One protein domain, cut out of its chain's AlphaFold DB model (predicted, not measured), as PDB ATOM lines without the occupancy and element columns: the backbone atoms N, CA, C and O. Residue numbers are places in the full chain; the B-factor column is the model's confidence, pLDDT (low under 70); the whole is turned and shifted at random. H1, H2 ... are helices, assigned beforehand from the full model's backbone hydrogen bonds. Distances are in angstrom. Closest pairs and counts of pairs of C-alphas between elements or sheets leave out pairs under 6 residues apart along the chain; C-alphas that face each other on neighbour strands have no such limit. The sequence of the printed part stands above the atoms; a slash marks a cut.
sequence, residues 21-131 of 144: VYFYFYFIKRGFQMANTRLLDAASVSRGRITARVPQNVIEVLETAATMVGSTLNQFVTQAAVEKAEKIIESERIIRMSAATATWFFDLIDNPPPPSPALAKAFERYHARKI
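Overview. This is residues 21 to 131 of the 144 residues of the protein "DUF1778 domain-containing protein" of Zoogloea oleivorans (UniProt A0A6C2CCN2). An open, strung-out chain of helices: the long helix H3 has H2 set crosswise at its first turns, while H4 and H5 follow one after the other beyond its other end without packing on any helix. From H2 the long unnamed stretch of residues 27 to 55 leads away to the short helix H1, which sticks out on its own. The printed part has 111 residues with five named helices, H1 to H5 in that order, and no named strand; the class is all helix. It is extended, with a radius of gyration of the C-alphas of 24.5 A and spans of 64 by 42 by 36 A.

Arrangement. H3, residues 73 to 93, touches H2, residues 56 to 69, and their lines are about perpendicular at 88 degrees. The closest C-alphas are those of Leu 73 and Ala 66, 5.6 A apart; H3 touches H2 with residues 73 to 77 alone, and H2 touches H3 with residues 62 to 66 alone. H4, residues 99 to 110, is apart from H3, and H5, residues 117 to 129, is apart from H4. H1, residues 21 to 26, touches no helix. Each O i to N i+4 pair is within hydrogen-bond range in H3 and H4, against 9 of 10 in H2, 8 of 9 in H5 and 0 of 2 in H1, where 2 of 3 O i to N i+3 pairs are.

Along the chain. H3 is 30.4 A long, from C-alpha 73 at (137.744, 133.741, 52.159) to C-alpha 93 at (125.249, 137.737, 79.578). H2 measures 20.1 A, H5 18.7 A, H4 16.5 A and H1 9.6 A. H5 ends with C-alpha 129 at (137.091, 137.451, 108.681).

Size, cuts and confidence. The C-alphas of Thr 67 and Pro 117 are the farthest apart, at 64.8 A. The printed part has no cut. The link from H1 to H2 is long, 29 residues. Residues 21 to 45 and 130 to 131 have pLDDT under 70.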
ATOM      1  N   VAL A  21     109.917 160.172  67.273       48.03
ATOM      2  CA  VAL A  21     109.732 158.871  67.953       48.03
ATOM      3  C   VAL A  21     110.656 157.784  67.391       48.03
ATOM      4  O   VAL A  21     111.158 156.945  68.135       48.03
ATOM      5  N   TYR A  22     110.976 157.841  66.093       47.94
ATOM      6  CA  TYR A  22     111.876 156.867  65.455       47.94
ATOM      7  C   TYR A  22     113.352 157.048  65.829       47.94
ATOM      8  O   TYR A  22     114.148 156.127  65.659       47.94
ATOM      9  N   PHE A  23     113.719 158.206  66.376       46.25
ATOM     10  CA  PHE A  23     115.083 158.454  66.833       46.25
ATOM     11  C   PHE A  23     115.338 157.899  68.242       46.25
ATOM     12  O   PHE A  23     116.447 157.463  68.542       46.25
ATOM     13  N   TYR A  24     114.303 157.829  69.088       47.59
ATOM     14  CA  TYR A  24     114.444 157.357  70.470       47.59
ATOM     15  C   TYR A  24     114.677 155.844  70.587       47.59
ATOM     16  O   TYR A  24     115.321 155.406  71.536       47.59
ATOM     17  N   PHE A  25     114.257 155.042  69.605       44.16
ATOM     18  CA  PHE A  25     114.540 153.600  69.613       44.16
ATOM     19  C   PHE A  25     115.907 153.226  69.023       44.16
ATOM     20  O   PHE A  25     116.487 152.217  69.421       44.16
ATOM     21  N   TYR A  26     116.479 154.046  68.133       45.00
ATOM     22  CA  TYR A  26     117.806 153.775  67.565       45.00
ATOM     23  C   TYR A  26     118.966 154.167  68.498       45.00
ATOM     24  O   TYR A  26     120.107 153.763  68.265       45.00
ATOM     25  N   PHE A  27     118.688 154.916  69.571       40.94
ATOM     26  CA  PHE A  27     119.712 155.439  70.477       40.94
ATOM     27  C   PHE A  27     120.003 154.560  71.707       40.94
ATOM     28  O   PHE A  27     121.055 154.716  72.322       40.94
ATOM     29  N   ILE A  28     119.160 153.571  72.036       43.81
ATOM     30  CA  ILE A  28     119.406 152.675  73.188       43.81
ATOM     31  C   ILE A  28     120.473 151.604  72.876       43.81
ATOM     32  O   ILE A  28     121.159 151.134  73.780       43.81
ATOM     33  N   LYS A  29     120.730 151.278  71.598       41.66
ATOM     34  CA  LYS A  29     121.815 150.347  71.214       41.66
ATOM     35  C   LYS A  29     123.216 150.977  71.111       41.66
ATOM     36  O   LYS A  29     124.160 150.286  70.739       41.66
ATOM     37  N   ARG A  30     123.387 152.265  71.439       46.16
ATOM     38  CA  ARG A  30     124.688 152.971  71.415       46.16
ATOM     39  C   ARG A  30     124.937 153.787  72.689       46.16
ATOM     40  O   ARG A  30     125.289 154.959  72.633       46.16
ATOM     41  N   GLY A  31     124.768 153.153  73.847       43.94
ATOM     42  CA  GLY A  31     124.893 153.804  75.154       43.94
ATOM     43  C   GLY A  31     125.694 153.014  76.187       43.94
ATOM     44  O   GLY A  31     125.215 152.829  77.294       43.94
ATOM     45  N   PHE A  32     126.901 152.549  75.851       41.41
ATOM     46  CA  PHE A  32     127.922 152.225  76.858       41.41
ATOM     47  C   PHE A  32     129.315 152.519  76.297       41.41
ATOM     48  O   PHE A  32     130.068 151.634  75.908       41.41
ATOM     49  N   GLN A  33     129.639 153.804  76.201       46.12
ATOM     50  CA  GLN A  33     131.008 154.255  75.999       46.12
ATOM     51  C   GLN A  33     131.301 155.270  77.095       46.12
ATOM     52  O   GLN A  33     130.933 156.427  76.947       46.12
ATOM     53  N   MET A  34     131.961 154.847  78.174       37.59
ATOM     54  CA  MET A  34     132.850 155.730  78.929       37.59
ATOM     55  C   MET A  34     133.897 154.952  79.736       37.59
ATOM     56  O   MET A  34     133.590 154.005  80.452       37.59
ATOM     57  N   ALA A  35     135.121 155.476  79.630       40.88
ATOM     58  CA  ALA A  35     136.269 155.342  80.524       40.88
ATOM     59  C   ALA A  35     136.995 153.984  80.613       40.88
ATOM     60  O   ALA A  35     136.996 153.306  81.634       40.88
ATOM     61  N   ASN A  36     137.817 153.712  79.598       52.69
ATOM     62  CA  ASN A  36     139.221 153.420  79.892       52.69
ATOM     63  C   ASN A  36     140.114 154.111  78.861       52.69
ATOM     64  O   ASN A  36     140.453 153.575  77.807       52.69
ATOM     65  N   THR A  37     140.467 155.351  79.182       52.75
ATOM     66  CA  THR A  37     141.521 156.110  78.520       52.75
ATOM     67  C   THR A  37     142.863 155.473  78.881       52.75
ATOM     68  O   THR A  37     143.578 155.947  79.758       52.75
ATOM     69  N   ARG A  38     143.214 154.376  78.207       48.41
ATOM     70  CA  ARG A  38     144.616 154.059  77.926       48.41
ATOM     71  C   ARG A  38     144.873 154.463  76.486       48.41
ATOM     72  O   ARG A  38     144.597 153.726  75.545       48.41
ATOM     73  N   LEU A  39     145.290 155.715  76.347       52.91
ATOM     74  CA  LEU A  39     145.714 156.308  75.094       52.91
ATOM     75  C   LEU A  39     146.902 155.525  74.524       52.91
ATOM     76  O   LEU A  39     147.916 155.365  75.192       52.91
ATOM     77  N   LEU A  40     146.738 155.121  73.262       54.72
ATOM     78  CA  LEU A  40     147.786 154.928  72.261       54.72
ATOM     79  C   LEU A  40     148.864 153.881  72.582       54.72
ATOM     80  O   LEU A  40     150.024 154.221  72.777       54.72
ATOM     81  N   ASP A  41     148.512 152.603  72.425       49.09
ATOM     82  CA  ASP A  41     149.439 151.678  71.762       49.09
ATOM     83  C   ASP A  41     148.986 151.454  70.311       49.09
ATOM     84  O   ASP A  41     148.528 150.390  69.903       49.09
ATOM     85  N   ALA A  42     149.049 152.526  69.521       56.53
ATOM     86  CA  ALA A  42     148.992 152.424  68.066       56.53
ATOM     87  C   ALA A  42     150.369 152.035  67.476       56.53
ATOM     88  O   ALA A  42     150.501 151.941  66.258       56.53
ATOM     89  N   ALA A  43     151.386 151.823  68.326       57.31
ATOM     90  CA  ALA A  43     152.776 151.593  67.937       57.31
ATOM     91  C   ALA A  43     153.215 150.121  68.045       57.31
ATOM     92  O   ALA A  43     154.220 149.746  67.448       57.31
ATOM     93  N   SER A  44     152.427 149.254  68.682       54.94
ATOM     94  CA  SER A  44     152.496 147.814  68.460       54.94
ATOM     95  C   SER A  44     151.142 147.149  68.686       54.94
ATOM     96  O   SER A  44     150.942 146.399  69.637       54.94
ATOM     97  N   VAL A  45     150.195 147.345  67.757       64.00
ATOM     98  CA  VAL A  45     149.098 146.373  67.634       64.00
ATOM     99  C   VAL A  45     149.741 145.057  67.216       64.00
ATOM    100  O   VAL A  45     149.962 144.803  66.032       64.00
ATOM    101  N   SER A  46     150.103 144.253  68.212       70.19
ATOM    102  CA  SER A  46     150.520 142.870  68.071       70.19
ATOM    103  C   SER A  46     149.452 142.162  67.243       70.19
ATOM    104  O   SER A  46     148.353 141.864  67.717       70.19
ATOM    105  N   ARG A  47     149.730 141.990  65.948       78.12
ATOM    106  CA  ARG A  47     148.818 141.312  65.033       78.12
ATOM    107  C   ARG A  47     148.906 139.823  65.326       78.12
ATOM    108  O   ARG A  47     149.833 139.149  64.882       78.12
ATOM    109  N   GLY A  48     147.929 139.315  66.070       84.00
ATOM    110  CA  GLY A  48     147.715 137.881  66.205       84.00
ATOM    111  C   GLY A  48     147.352 137.268  64.851       84.00
ATOM    112  O   GLY A  48     146.561 137.837  64.097       84.00
ATOM    113  N   ARG A  49     147.932 136.109  64.524       87.25
ATOM    114  CA  ARG A  49     147.566 135.333  63.334       87.25
ATOM    115  C   ARG A  49     146.648 134.190  63.740       87.25
ATOM    116  O   ARG A  49     146.983 133.416  64.631       87.25
ATOM    117  N   ILE A  50     145.535 134.054  63.034       84.88
ATOM    118  CA  ILE A  50     144.617 132.926  63.179       84.88
ATOM    119  C   ILE A  50     144.981 131.903  62.098       84.88
ATOM    120  O   ILE A  50     144.951 132.218  60.912       84.88
ATOM    121  N   THR A  51     145.367 130.690  62.501       89.56
ATOM    122  CA  THR A  51     145.629 129.566  61.588       89.56
ATOM    123  C   THR A  51     144.762 128.382  61.983       89.56
ATOM    124  O   THR A  51     144.864 127.910  63.114       89.56
ATOM    125  N   ALA A  52     143.945 127.877  61.061       87.75
ATOM    126  CA  ALA A  52     143.116 126.697  61.272       87.75
ATOM    127  C   ALA A  52     143.260 125.744  60.084       87.75
ATOM    128  O   ALA A  52     143.365 126.183  58.939       87.75
ATOM    129  N   ARG A  53     143.274 124.437  60.363       93.06
ATOM    130  CA  ARG A  53     143.197 123.400  59.328       93.06
ATOM    131  C   ARG A  53     141.741 123.004  59.163       93.06
ATOM    132  O   ARG A  53     141.070 122.705  60.146       93.06
ATOM    133  N   VAL A  54     141.280 123.015  57.924       91.62
ATOM    134  CA  VAL A  54     139.884 122.794  57.560       91.62
ATOM    135  C   VAL A  54     139.875 121.799  56.396       91.62
ATOM    136  O   VAL A  54     140.733 121.910  55.519       91.62
ATOM    137  N   PRO A  55     138.984 120.795  56.393       96.25
ATOM    138  CA  PRO A  55     138.904 119.844  55.292       96.25
ATOM    139  C   PRO A  55     138.381 120.522  54.015       96.25
ATOM    140  O   PRO A  55     137.640 121.503  54.078       96.25
ATOM    141  N   GLN A  56     138.755 119.978  52.853       94.50
ATOM    142  CA  GLN A  56     138.500 120.601  51.547       94.50
ATOM    143  C   GLN A  56     137.012 120.880  51.288       94.50
ATOM    144  O   GLN A  56     136.658 121.951  50.808       94.50
ATOM    145  N   ASN A  57     136.134 119.962  51.696       95.69
ATOM    146  CA  ASN A  57     134.687 120.112  51.541       95.69
ATOM    147  C   ASN A  57     134.128 121.340  52.280       95.69
ATOM    148  O   ASN A  57     133.151 121.938  51.846       95.69
ATOM    149  N   VAL A  58     134.728 121.721  53.411       95.19
ATOM    150  CA  VAL A  58     134.301 122.905  54.165       95.19
ATOM    151  C   VAL A  58     134.852 124.173  53.514       95.19
ATOM    152  O   VAL A  58     134.164 125.189  53.509       95.19
ATOM    153  N   ILE A  59     136.049 124.119  52.920       95.19
ATOM    154  CA  ILE A  59     136.633 125.253  52.188       95.19
ATOM    155  C   ILE A  59     135.736 125.649  51.009       95.19
ATOM    156  O   ILE A  59     135.400 126.822  50.896       95.19
ATOM    157  N   GLU A  60     135.252 124.691  50.212       96.38
ATOM    158  CA  GLU A  60     134.358 124.958  49.068       96.38
ATOM    159  C   GLU A  60     133.057 125.670  49.481       96.38
ATOM    160  O   GLU A  60     132.600 126.617  48.831       96.38
ATOM    161  N   VAL A  61     132.469 125.255  50.608       96.88
ATOM    162  CA  VAL A  61     131.265 125.891  51.162       96.88
ATOM    163  C   VAL A  61     131.566 127.316  51.629       96.88
ATOM    164  O   VAL A  61     130.787 128.232  51.359       96.88
ATOM    165  N   LEU A  62     132.696 127.522  52.312       95.75
ATOM    166  CA  LEU A  62     133.109 128.844  52.785       95.75
ATOM    167  C   LEU A  62     133.449 129.788  51.627       95.75
ATOM    168  O   LEU A  62     133.109 130.964  51.697       95.75
ATOM    169  N   GLU A  63     134.075 129.292  50.560       96.06
ATOM    170  CA  GLU A  63     134.357 130.066  49.348       96.06
ATOM    171  C   GLU A  63     133.066 130.490  48.655       96.06
ATOM    172  O   GLU A  63     132.891 131.672  48.367       96.06
ATOM    173  N   THR A  64     132.117 129.564  48.489       97.12
ATOM    174  CA  THR A  64     130.797 129.867  47.917       97.12
ATOM    175  C   THR A  64     130.081 130.951  48.733       97.12
ATOM    176  O   THR A  64     129.553 131.915  48.177       97.12
ATOM    177  N   ALA A  65     130.106 130.842  50.066       96.94
ATOM    178  CA  ALA A  65     129.543 131.852  50.960       96.94
ATOM    179  C   ALA A  65     130.267 133.203  50.860       96.94
ATOM    180  O   ALA A  65     129.619 134.249  50.788       96.94
ATOM    181  N   ALA A  66     131.598 133.193  50.793       97.06
ATOM    182  CA  ALA A  66     132.404 134.396  50.644       97.06
ATOM    183  C   ALA A  66     132.113 135.115  49.315       97.06
ATOM    184  O   ALA A  66     131.983 136.342  49.309       97.06
ATOM    185  N   THR A  67     131.918 134.367  48.220       97.00
ATOM    186  CA  THR A  67     131.506 134.905  46.915       97.00
ATOM    187  C   THR A  67     130.131 135.564  46.979       97.00
ATOM    188  O   THR A  67     129.972 136.663  46.456       97.00
ATOM    189  N   MET A  68     129.154 134.953  47.662       97.19
ATOM    190  CA  MET A  68     127.814 135.539  47.828       97.19
ATOM    191  C   MET A  68     127.837 136.860  48.610       97.19
ATOM    192  O   MET A  68     127.075 137.772  48.303       97.19
ATOM    193  N   VAL A  69     128.718 136.974  49.604       94.75
ATOM    194  CA  VAL A  69     128.894 138.197  50.407       94.75
ATOM    195  C   VAL A  69     129.773 139.237  49.692       94.75
ATOM    196  O   VAL A  69     129.751 140.412  50.052       94.75
ATOM    197  N   GLY A  70     130.533 138.836  48.668       95.12
ATOM    198  CA  GLY A  70     131.462 139.713  47.952       95.12
ATOM    199  C   GLY A  70     132.753 139.991  48.727       95.12
ATOM    200  O   GLY A  70     133.306 141.086  48.640       95.12
ATOM    201  N   SER A  71     133.236 139.017  49.504       94.25
ATOM    202  CA  SER A  71     134.474 139.125  50.288       94.25
ATOM    203  C   SER A  71     135.462 138.005  49.957       94.25
ATOM    204  O   SER A  71     135.089 136.974  49.404       94.25
ATOM    205  N   THR A  72     136.736 138.186  50.312       95.94
ATOM    206  CA  THR A  72     137.717 137.088  50.243       95.94
ATOM    207  C   THR A  72     137.482 136.068  51.362       95.94
ATOM    208  O   THR A  72     136.996 136.427  52.435       95.94
ATOM    209  N   LEU A  73     137.900 134.812  51.164       94.12
ATOM    210  CA  LEU A  73     137.744 133.741  52.159       94.12
ATOM    211  C   LEU A  73     138.300 134.125  53.545       94.12
ATOM    212  O   LEU A  73     137.632 133.941  54.560       94.12
ATOM    213  N   ASN A  74     139.496 134.720  53.599       93.00
ATOM    214  CA  ASN A  74     140.125 135.127  54.862       93.00
ATOM    215  C   ASN A  74     139.319 136.207  55.600       93.00
ATOM    216  O   ASN A  74     139.178 136.158  56.826       93.00
ATOM    217  N   GLN A  75     138.787 137.185  54.861       92.44
ATOM    218  CA  GLN A  75     137.945 138.237  55.428       92.44
ATOM    219  C   GLN A  75     136.617 137.665  55.917       92.44
ATOM    220  O   GLN A  75     136.211 137.965  57.037       92.44
ATOM    221  N   PHE A  76     135.994 136.793  55.121       95.50
ATOM    222  CA  PHE A  76     134.756 136.111  55.478       95.50
ATOM    223  C   PHE A  76     134.895 135.330  56.788       95.50
ATOM    224  O   PHE A  76     134.102 135.518  57.706       95.50
ATOM    225  N   VAL A  77     135.942 134.509  56.913       94.19
ATOM    226  CA  VAL A  77     136.190 133.710  58.123       94.19
ATOM    227  C   VAL A  77     136.426 134.604  59.339       94.19
ATOM    228  O   VAL A  77     135.877 134.339  60.405       94.19
ATOM    229  N   THR A  78     137.199 135.682  59.186       93.44
ATOM    230  CA  THR A  78     137.449 136.628  60.285       93.44
ATOM    231  C   THR A  78     136.150 137.298  60.734       93.44
ATOM    232  O   THR A  78     135.864 137.354  61.928       93.44
ATOM    233  N   GLN A  79     135.332 137.753  59.783       93.81
ATOM    234  CA  GLN A  79     134.056 138.399  60.066       93.81
ATOM    235  C   GLN A  79     133.069 137.440  60.743       93.81
ATOM    236  O   GLN A  79     132.477 137.783  61.765       93.81
ATOM    237  N   ALA A  80     132.935 136.222  60.214       94.81
ATOM    238  CA  ALA A  80     132.068 135.193  60.777       94.81
ATOM    239  C   ALA A  80     132.509 134.781  62.191       94.81
ATOM    240  O   ALA A  80     131.669 134.568  63.068       94.81
ATOM    241  N   ALA A  81     133.821 134.705  62.437       94.69
ATOM    242  CA  ALA A  81     134.367 134.405  63.756       94.69
ATOM    243  C   ALA A  81     134.014 135.495  64.779       94.69
ATOM    244  O   ALA A  81     133.566 135.167  65.877       94.69
ATOM    245  N   VAL A  82     134.161 136.774  64.412       95.25
ATOM    246  CA  VAL A  82     133.799 137.904  65.284       95.25
ATOM    247  C   VAL A  82     132.300 137.905  65.575       95.25
ATOM    248  O   VAL A  82     131.913 137.909  66.739       95.25
ATOM    249  N   GLU A  83     131.454 137.803  64.548       95.75
ATOM    250  CA  GLU A  83     129.996 137.786  64.726       95.75
ATOM    251  C   GLU A  83     129.551 136.630  65.637       95.75
ATOM    252  O   GLU A  83     128.686 136.785  66.506       95.75
ATOM    253  N   LYS A  84     130.148 135.446  65.461       96.12
ATOM    254  CA  LYS A  84     129.831 134.290  66.298       96.12
ATOM    255  C   LYS A  84     130.315 134.482  67.733       96.12
ATOM    256  O   LYS A  84     129.579 134.122  68.651       96.12
ATOM    257  N   ALA A  85     131.505 135.046  67.930       95.62
ATOM    258  CA  ALA A  85     132.036 135.346  69.254       95.62
ATOM    259  C   ALA A  85     131.140 136.342  70.000       95.62
ATOM    260  O   ALA A  85     130.768 136.087  71.143       95.62
ATOM    261  N   GLU A  86     130.719 137.422  69.340       95.00
ATOM    262  CA  GLU A  86     129.798 138.410  69.909       95.00
ATOM    263  C   GLU A  86     128.465 137.776  70.309       95.00
ATOM    264  O   GLU A  86     127.996 137.989  71.425       95.00
ATOM    265  N   LYS A  87     127.887 136.926  69.450       94.00
ATOM    266  CA  LYS A  87     126.647 136.203  69.772       94.00
ATOM    267  C   LYS A  87     126.796 135.290  70.989       94.00
ATOM    268  O   LYS A  87     125.866 135.215  71.783       94.00
ATOM    269  N   ILE A  88     127.928 134.597  71.129       93.62
ATOM    270  CA  ILE A  88     128.188 133.728  72.288       93.62
ATOM    271  C   ILE A  88     128.316 134.574  73.558       93.62
ATOM    272  O   ILE A  88     127.635 134.300  74.543       93.62
ATOM    273  N   ILE A  89     129.130 135.634  73.520       93.56
ATOM    274  CA  ILE A  89     129.334 136.533  74.666       93.56
ATOM    275  C   ILE A  89     128.009 137.147  75.114       93.56
ATOM    276  O   ILE A  89     127.725 137.195  76.309       93.56
ATOM    277  N   GLU A  90     127.194 137.603  74.167       90.94
ATOM    278  CA  GLU A  90     125.887 138.173  74.468       90.94
ATOM    279  C   GLU A  90     124.946 137.119  75.058       90.94
ATOM    280  O   GLU A  90     124.289 137.375  76.063       90.94
ATOM    281  N   SER A  91     124.924 135.906  74.497       88.69
ATOM    282  CA  SER A  91     124.057 134.838  75.001       88.69
ATOM    283  C   SER A  91     124.350 134.445  76.449       88.69
ATOM    284  O   SER A  91     123.408 134.167  77.182       88.69
ATOM    285  N   GLU A  92     125.615 134.499  76.879       89.31
ATOM    286  CA  GLU A  92     125.999 134.192  78.264       89.31
ATOM    287  C   GLU A  92     125.717 135.337  79.243       89.31
ATOM    288  O   GLU A  92     125.609 135.125  80.449       89.31
ATOM    289  N   ARG A  93     125.587 136.571  78.747       88.00
ATOM    290  CA  ARG A  93     125.249 137.737  79.578       88.00
ATOM    291  C   ARG A  93     123.747 137.896  79.787       88.00
ATOM    292  O   ARG A  93     123.336 138.556  80.742       88.00
ATOM    293  N   ILE A  94     122.924 137.322  78.912       87.62
ATOM    294  CA  ILE A  94     121.469 137.449  78.984       87.62
ATOM    295  C   ILE A  94     120.893 136.419  79.961       87.62
ATOM    296  O   ILE A  94     120.830 135.223  79.677       87.62
ATOM    297  N   ILE A  95     120.338 136.904  81.072       85.44
ATOM    298  CA  ILE A  95     119.500 136.094  81.960       85.44
ATOM    299  C   ILE A  95     118.099 136.009  81.343       85.44
ATOM    300  O   ILE A  95     117.342 136.981  81.332       85.44
ATOM    301  N   ARG A  96     117.740 134.842  80.798       84.94
ATOM    302  CA  ARG A  96     116.406 134.606  80.225       84.94
ATOM    303  C   ARG A  96     115.428 134.222  81.334       84.94
ATOM    304  O   ARG A  96     115.570 133.165  81.940       84.94
ATOM    305  N   MET A  97     114.418 135.054  81.571       87.62
ATOM    306  CA  MET A  97     113.378 134.822  82.581       87.62
ATOM    307  C   MET A  97     111.998 134.740  81.921       87.62
ATOM    308  O   MET A  97     111.768 135.342  80.871       87.62
ATOM    309  N   SER A  98     111.073 133.986  82.526       90.50
ATOM    310  CA  SER A  98     109.660 134.027  82.128       90.50
ATOM    311  C   SER A  98     109.034 135.365  82.538       90.50
ATOM    312  O   SER A  98     109.520 136.001  83.473       90.50
ATOM    313  N   ALA A  99     107.942 135.777  81.888       91.62
ATOM    314  CA  ALA A  99     107.255 137.024  82.241       91.62
ATOM    315  C   ALA A  99     106.819 137.043  83.718       91.62
ATOM    316  O   ALA A  99     107.062 138.023  84.412       91.62
ATOM    317  N   ALA A 100     106.276 135.929  84.220       92.50
ATOM    318  CA  ALA A 100     105.867 135.805  85.620       92.50
ATOM    319  C   ALA A 100     107.055 135.931  86.589       92.50
ATOM    320  O   ALA A 100     106.964 136.612  87.606       92.50
ATOM    321  N   THR A 101     108.191 135.305  86.260       91.25
ATOM    322  CA  THR A 101     109.412 135.402  87.076       91.25
ATOM    323  C   THR A 101     110.001 136.809  87.039       91.25
ATOM    324  O   THR A 101     110.523 137.267  88.047       91.25
ATOM    325  N   ALA A 102     109.921 137.496  85.896       92.94
ATOM    326  CA  ALA A 102     110.385 138.870  85.766       92.94
ATOM    327  C   ALA A 102     109.554 139.819  86.639       92.94
ATOM    328  O   ALA A 102     110.140 140.605  87.372       92.94
ATOM    329  N   THR A 103     108.219 139.703  86.631       92.75
ATOM    330  CA  THR A 103     107.343 140.490  87.518       92.75
ATOM    331  C   THR A 103     107.694 140.259  88.984       92.75
ATOM    332  O   THR A 103     108.007 141.213  89.681       92.75
ATOM    333  N   TRP A 104     107.771 138.996  89.415       93.38
ATOM    334  CA  TRP A 104     108.165 138.657  90.787       93.38
ATOM    335  C   TRP A 104     109.547 139.214  91.172       93.38
ATOM    336  O   TRP A 104     109.755 139.667  92.294       93.38
ATOM    337  N   PHE A 105     110.503 139.190  90.242       93.44
ATOM    338  CA  PHE A 105     111.844 139.722  90.470       93.44
ATOM    339  C   PHE A 105     111.855 141.251  90.597       93.44
ATOM    340  O   PHE A 105     112.552 141.774  91.461       93.44
ATOM    341  N   PHE A 106     111.077 141.961  89.776       93.62
ATOM    342  CA  PHE A 106     110.929 143.412  89.898       93.62
ATOM    343  C   PHE A 106     110.217 143.800  91.194       93.62
ATOM    344  O   PHE A 106     110.709 144.678  91.895       93.62
ATOM    345  N   ASP A 107     109.164 143.076  91.583       93.25
ATOM    346  CA  ASP A 107     108.479 143.293  92.861       93.25
ATOM    347  C   ASP A 107     109.449 143.165  94.051       93.25
ATOM    348  O   ASP A 107     109.354 143.926  95.016       93.25
ATOM    349  N   LEU A 108     110.411 142.235  93.967       92.19
ATOM    350  CA  LEU A 108     111.444 142.016  94.983       92.19
ATOM    351  C   LEU A 108     112.506 143.129  95.023       92.19
ATOM    352  O   LEU A 108     113.061 143.398  96.088       92.19
ATOM    353  N   ILE A 109     112.812 143.759  93.883       92.88
ATOM    354  CA  ILE A 109     113.715 144.919  93.815       92.88
ATOM    355  C   ILE A 109     113.027 146.161  94.382       92.88
ATOM    356  O   ILE A 109     113.646 146.900  95.148       92.88
ATOM    357  N   ASP A 110     111.762 146.376  94.020       93.88
ATOM    358  CA  ASP A 110     110.990 147.545  94.442       93.88
ATOM    359  C   ASP A 110     110.631 147.480  95.933       93.88
ATOM    360  O   ASP A 110     110.625 148.502  96.619       93.88
ATOM    361  N   ASN A 111     110.371 146.276  96.453       91.75
ATOM    362  CA  ASN A 111     110.040 146.033  97.855       91.75
ATOM    363  C   ASN A 111     110.991 144.985  98.455       91.75
ATOM    364  O   ASN A 111     110.622 143.811  98.584       91.75
ATOM    365  N   PRO A 112     112.221 145.381  98.835       88.69
ATOM    366  CA  PRO A 112     113.184 144.444  99.388       88.69
ATOM    367  C   PRO A 112     112.703 143.927 100.756       88.69
ATOM    368  O   PRO A 112     112.437 144.724 101.659       88.69
ATOM    369  N   PRO A 113     112.593 142.601 100.955       87.81
ATOM    370  CA  PRO A 113     112.220 142.034 102.243       87.81
ATOM    371  C   PRO A 113     113.376 142.145 103.249       87.81
ATOM    372  O   PRO A 113     114.547 142.196 102.852       87.81
ATOM    373  N   PRO A 114     113.079 142.115 104.561       87.44
ATOM    374  CA  PRO A 114     114.113 142.146 105.584       87.44
ATOM    375  C   PRO A 114     115.041 140.921 105.481       87.44
ATOM    376  O   PRO A 114     114.609 139.826 105.094       87.44
ATOM    377  N   PRO A 115     116.326 141.076 105.842       87.00
ATOM    378  CA  PRO A 115     117.318 140.013 105.732       87.00
ATOM    379  C   PRO A 115     116.964 138.828 106.634       87.00
ATOM    380  O   PRO A 115     116.555 138.986 107.785       87.00
ATOM    381  N   SER A 116     117.183 137.609 106.136       91.44
ATOM    382  CA  SER A 116     116.969 136.414 106.952       91.44
ATOM    383  C   SER A 116     117.993 136.333 108.099       91.44
ATOM    384  O   SER A 116     119.149 136.736 107.925       91.44
ATOM    385  N   PRO A 117     117.647 135.743 109.262       90.00
ATOM    386  CA  PRO A 117     118.591 135.580 110.375       90.00
ATOM    387  C   PRO A 117     119.857 134.799 109.986       90.00
ATOM    388  O   PRO A 117     120.950 135.060 110.491       90.00
ATOM    389  N   ALA A 118     119.724 133.849 109.053       90.88
ATOM    390  CA  ALA A 118     120.849 133.100 108.500       90.88
ATOM    391  C   ALA A 118     121.787 133.994 107.673       90.88
ATOM    392  O   ALA A 118     123.008 133.870 107.796       90.88
ATOM    393  N   LEU A 119     121.228 134.913 106.877       89.38
ATOM    394  CA  LEU A 119     121.996 135.888 106.107       89.38
ATOM    395  C   LEU A 119     122.712 136.880 107.029       89.38
ATOM    396  O   LEU A 119     123.905 137.103 106.846       89.38
ATOM    397  N   ALA A 120     122.035 137.384 108.066       89.31
ATOM    398  CA  ALA A 120     122.645 138.254 109.074       89.31
ATOM    399  C   ALA A 120     123.840 137.566 109.760       89.31
ATOM    400  O   ALA A 120     124.948 138.093 109.776       89.31
ATOM    401  N   LYS A 121     123.679 136.317 110.218       88.94
ATOM    402  CA  LYS A 121     124.782 135.545 110.817       88.94
ATOM    403  C   LYS A 121     125.933 135.285 109.834       88.94
ATOM    404  O   LYS A 121     127.096 135.269 110.235       88.94
ATOM    405  N   ALA A 122     125.641 135.041 108.554       87.88
ATOM    406  CA  ALA A 122     126.668 134.878 107.524       87.88
ATOM    407  C   ALA A 122     127.432 136.187 107.265       87.88
ATOM    408  O   ALA A 122     128.649 136.155 107.076       87.88
ATOM    409  N   PHE A 123     126.729 137.318 107.314       87.88
ATOM    410  CA  PHE A 123     127.293 138.653 107.184       87.88
ATOM    411  C   PHE A 123     128.261 138.973 108.330       87.88
ATOM    412  O   PHE A 123     129.405 139.347 108.059       87.88
ATOM    413  N   GLU A 124     127.874 138.691 109.579       87.12
ATOM    414  CA  GLU A 124     128.750 138.811 110.758       87.12
ATOM    415  C   GLU A 124     130.021 137.960 110.617       87.12
ATOM    416  O   GLU A 124     131.143 138.429 110.815       87.12
ATOM    417  N   ARG A 125     129.878 136.703 110.170       87.50
ATOM    418  CA  ARG A 125     131.017 135.797 109.918       87.50
ATOM    419  C   ARG A 125     131.938 136.273 108.795       87.50
ATOM    420  O   ARG A 125     133.116 135.916 108.778       87.50
ATOM    421  N   TYR A 126     131.412 136.984 107.802       85.81
ATOM    422  CA  TYR A 126     132.222 137.584 106.745       85.81
ATOM    423  C   TYR A 126     132.995 138.796 107.279       85.81
ATOM    424  O   TYR A 126     134.199 138.880 107.047       85.81
ATOM    425  N   HIS A 127     132.347 139.668 108.059       81.81
ATOM    426  CA  HIS A 127     132.963 140.863 108.645       81.81
ATOM    427  C   HIS A 127     134.071 140.514 109.637       81.81
ATOM    428  O   HIS A 127     135.170 141.053 109.528       81.81
ATOM    429  N   ALA A 128     133.840 139.531 110.508       80.94
ATOM    430  CA  ALA A 128     134.852 139.032 111.439       80.94
ATOM    431  C   ALA A 128     136.101 138.460 110.736       80.94
ATOM    432  O   ALA A 128     137.188 138.496 111.298       80.94
ATOM    433  N   ARG A 129     135.966 137.953 109.497       75.12
ATOM    434  CA  ARG A 129     137.091 137.451 108.681       75.12
ATOM    435  C   ARG A 129     137.781 138.524 107.834       75.12
ATOM    436  O   ARG A 129     138.870 138.271 107.337       75.12
ATOM    437  N   LYS A 130     137.151 139.683 107.608       65.94
ATOM    438  CA  LYS A 130     137.655 140.735 106.701       65.94
ATOM    439  C   LYS A 130     138.642 141.702 107.377       65.94
ATOM    440  O   LYS A 130     139.209 142.565 106.710       65.94
ATOM    441  N   ILE A 131     138.889 141.546 108.675       58.72
ATOM    442  CA  ILE A 131     139.944 142.262 109.395       58.72
ATOM    443  C   ILE A 131     141.280 141.592 109.041       58.72
ATOM    444  O   ILE A 131     141.645 140.639 109.706       58.72
TER     445      ILE A 131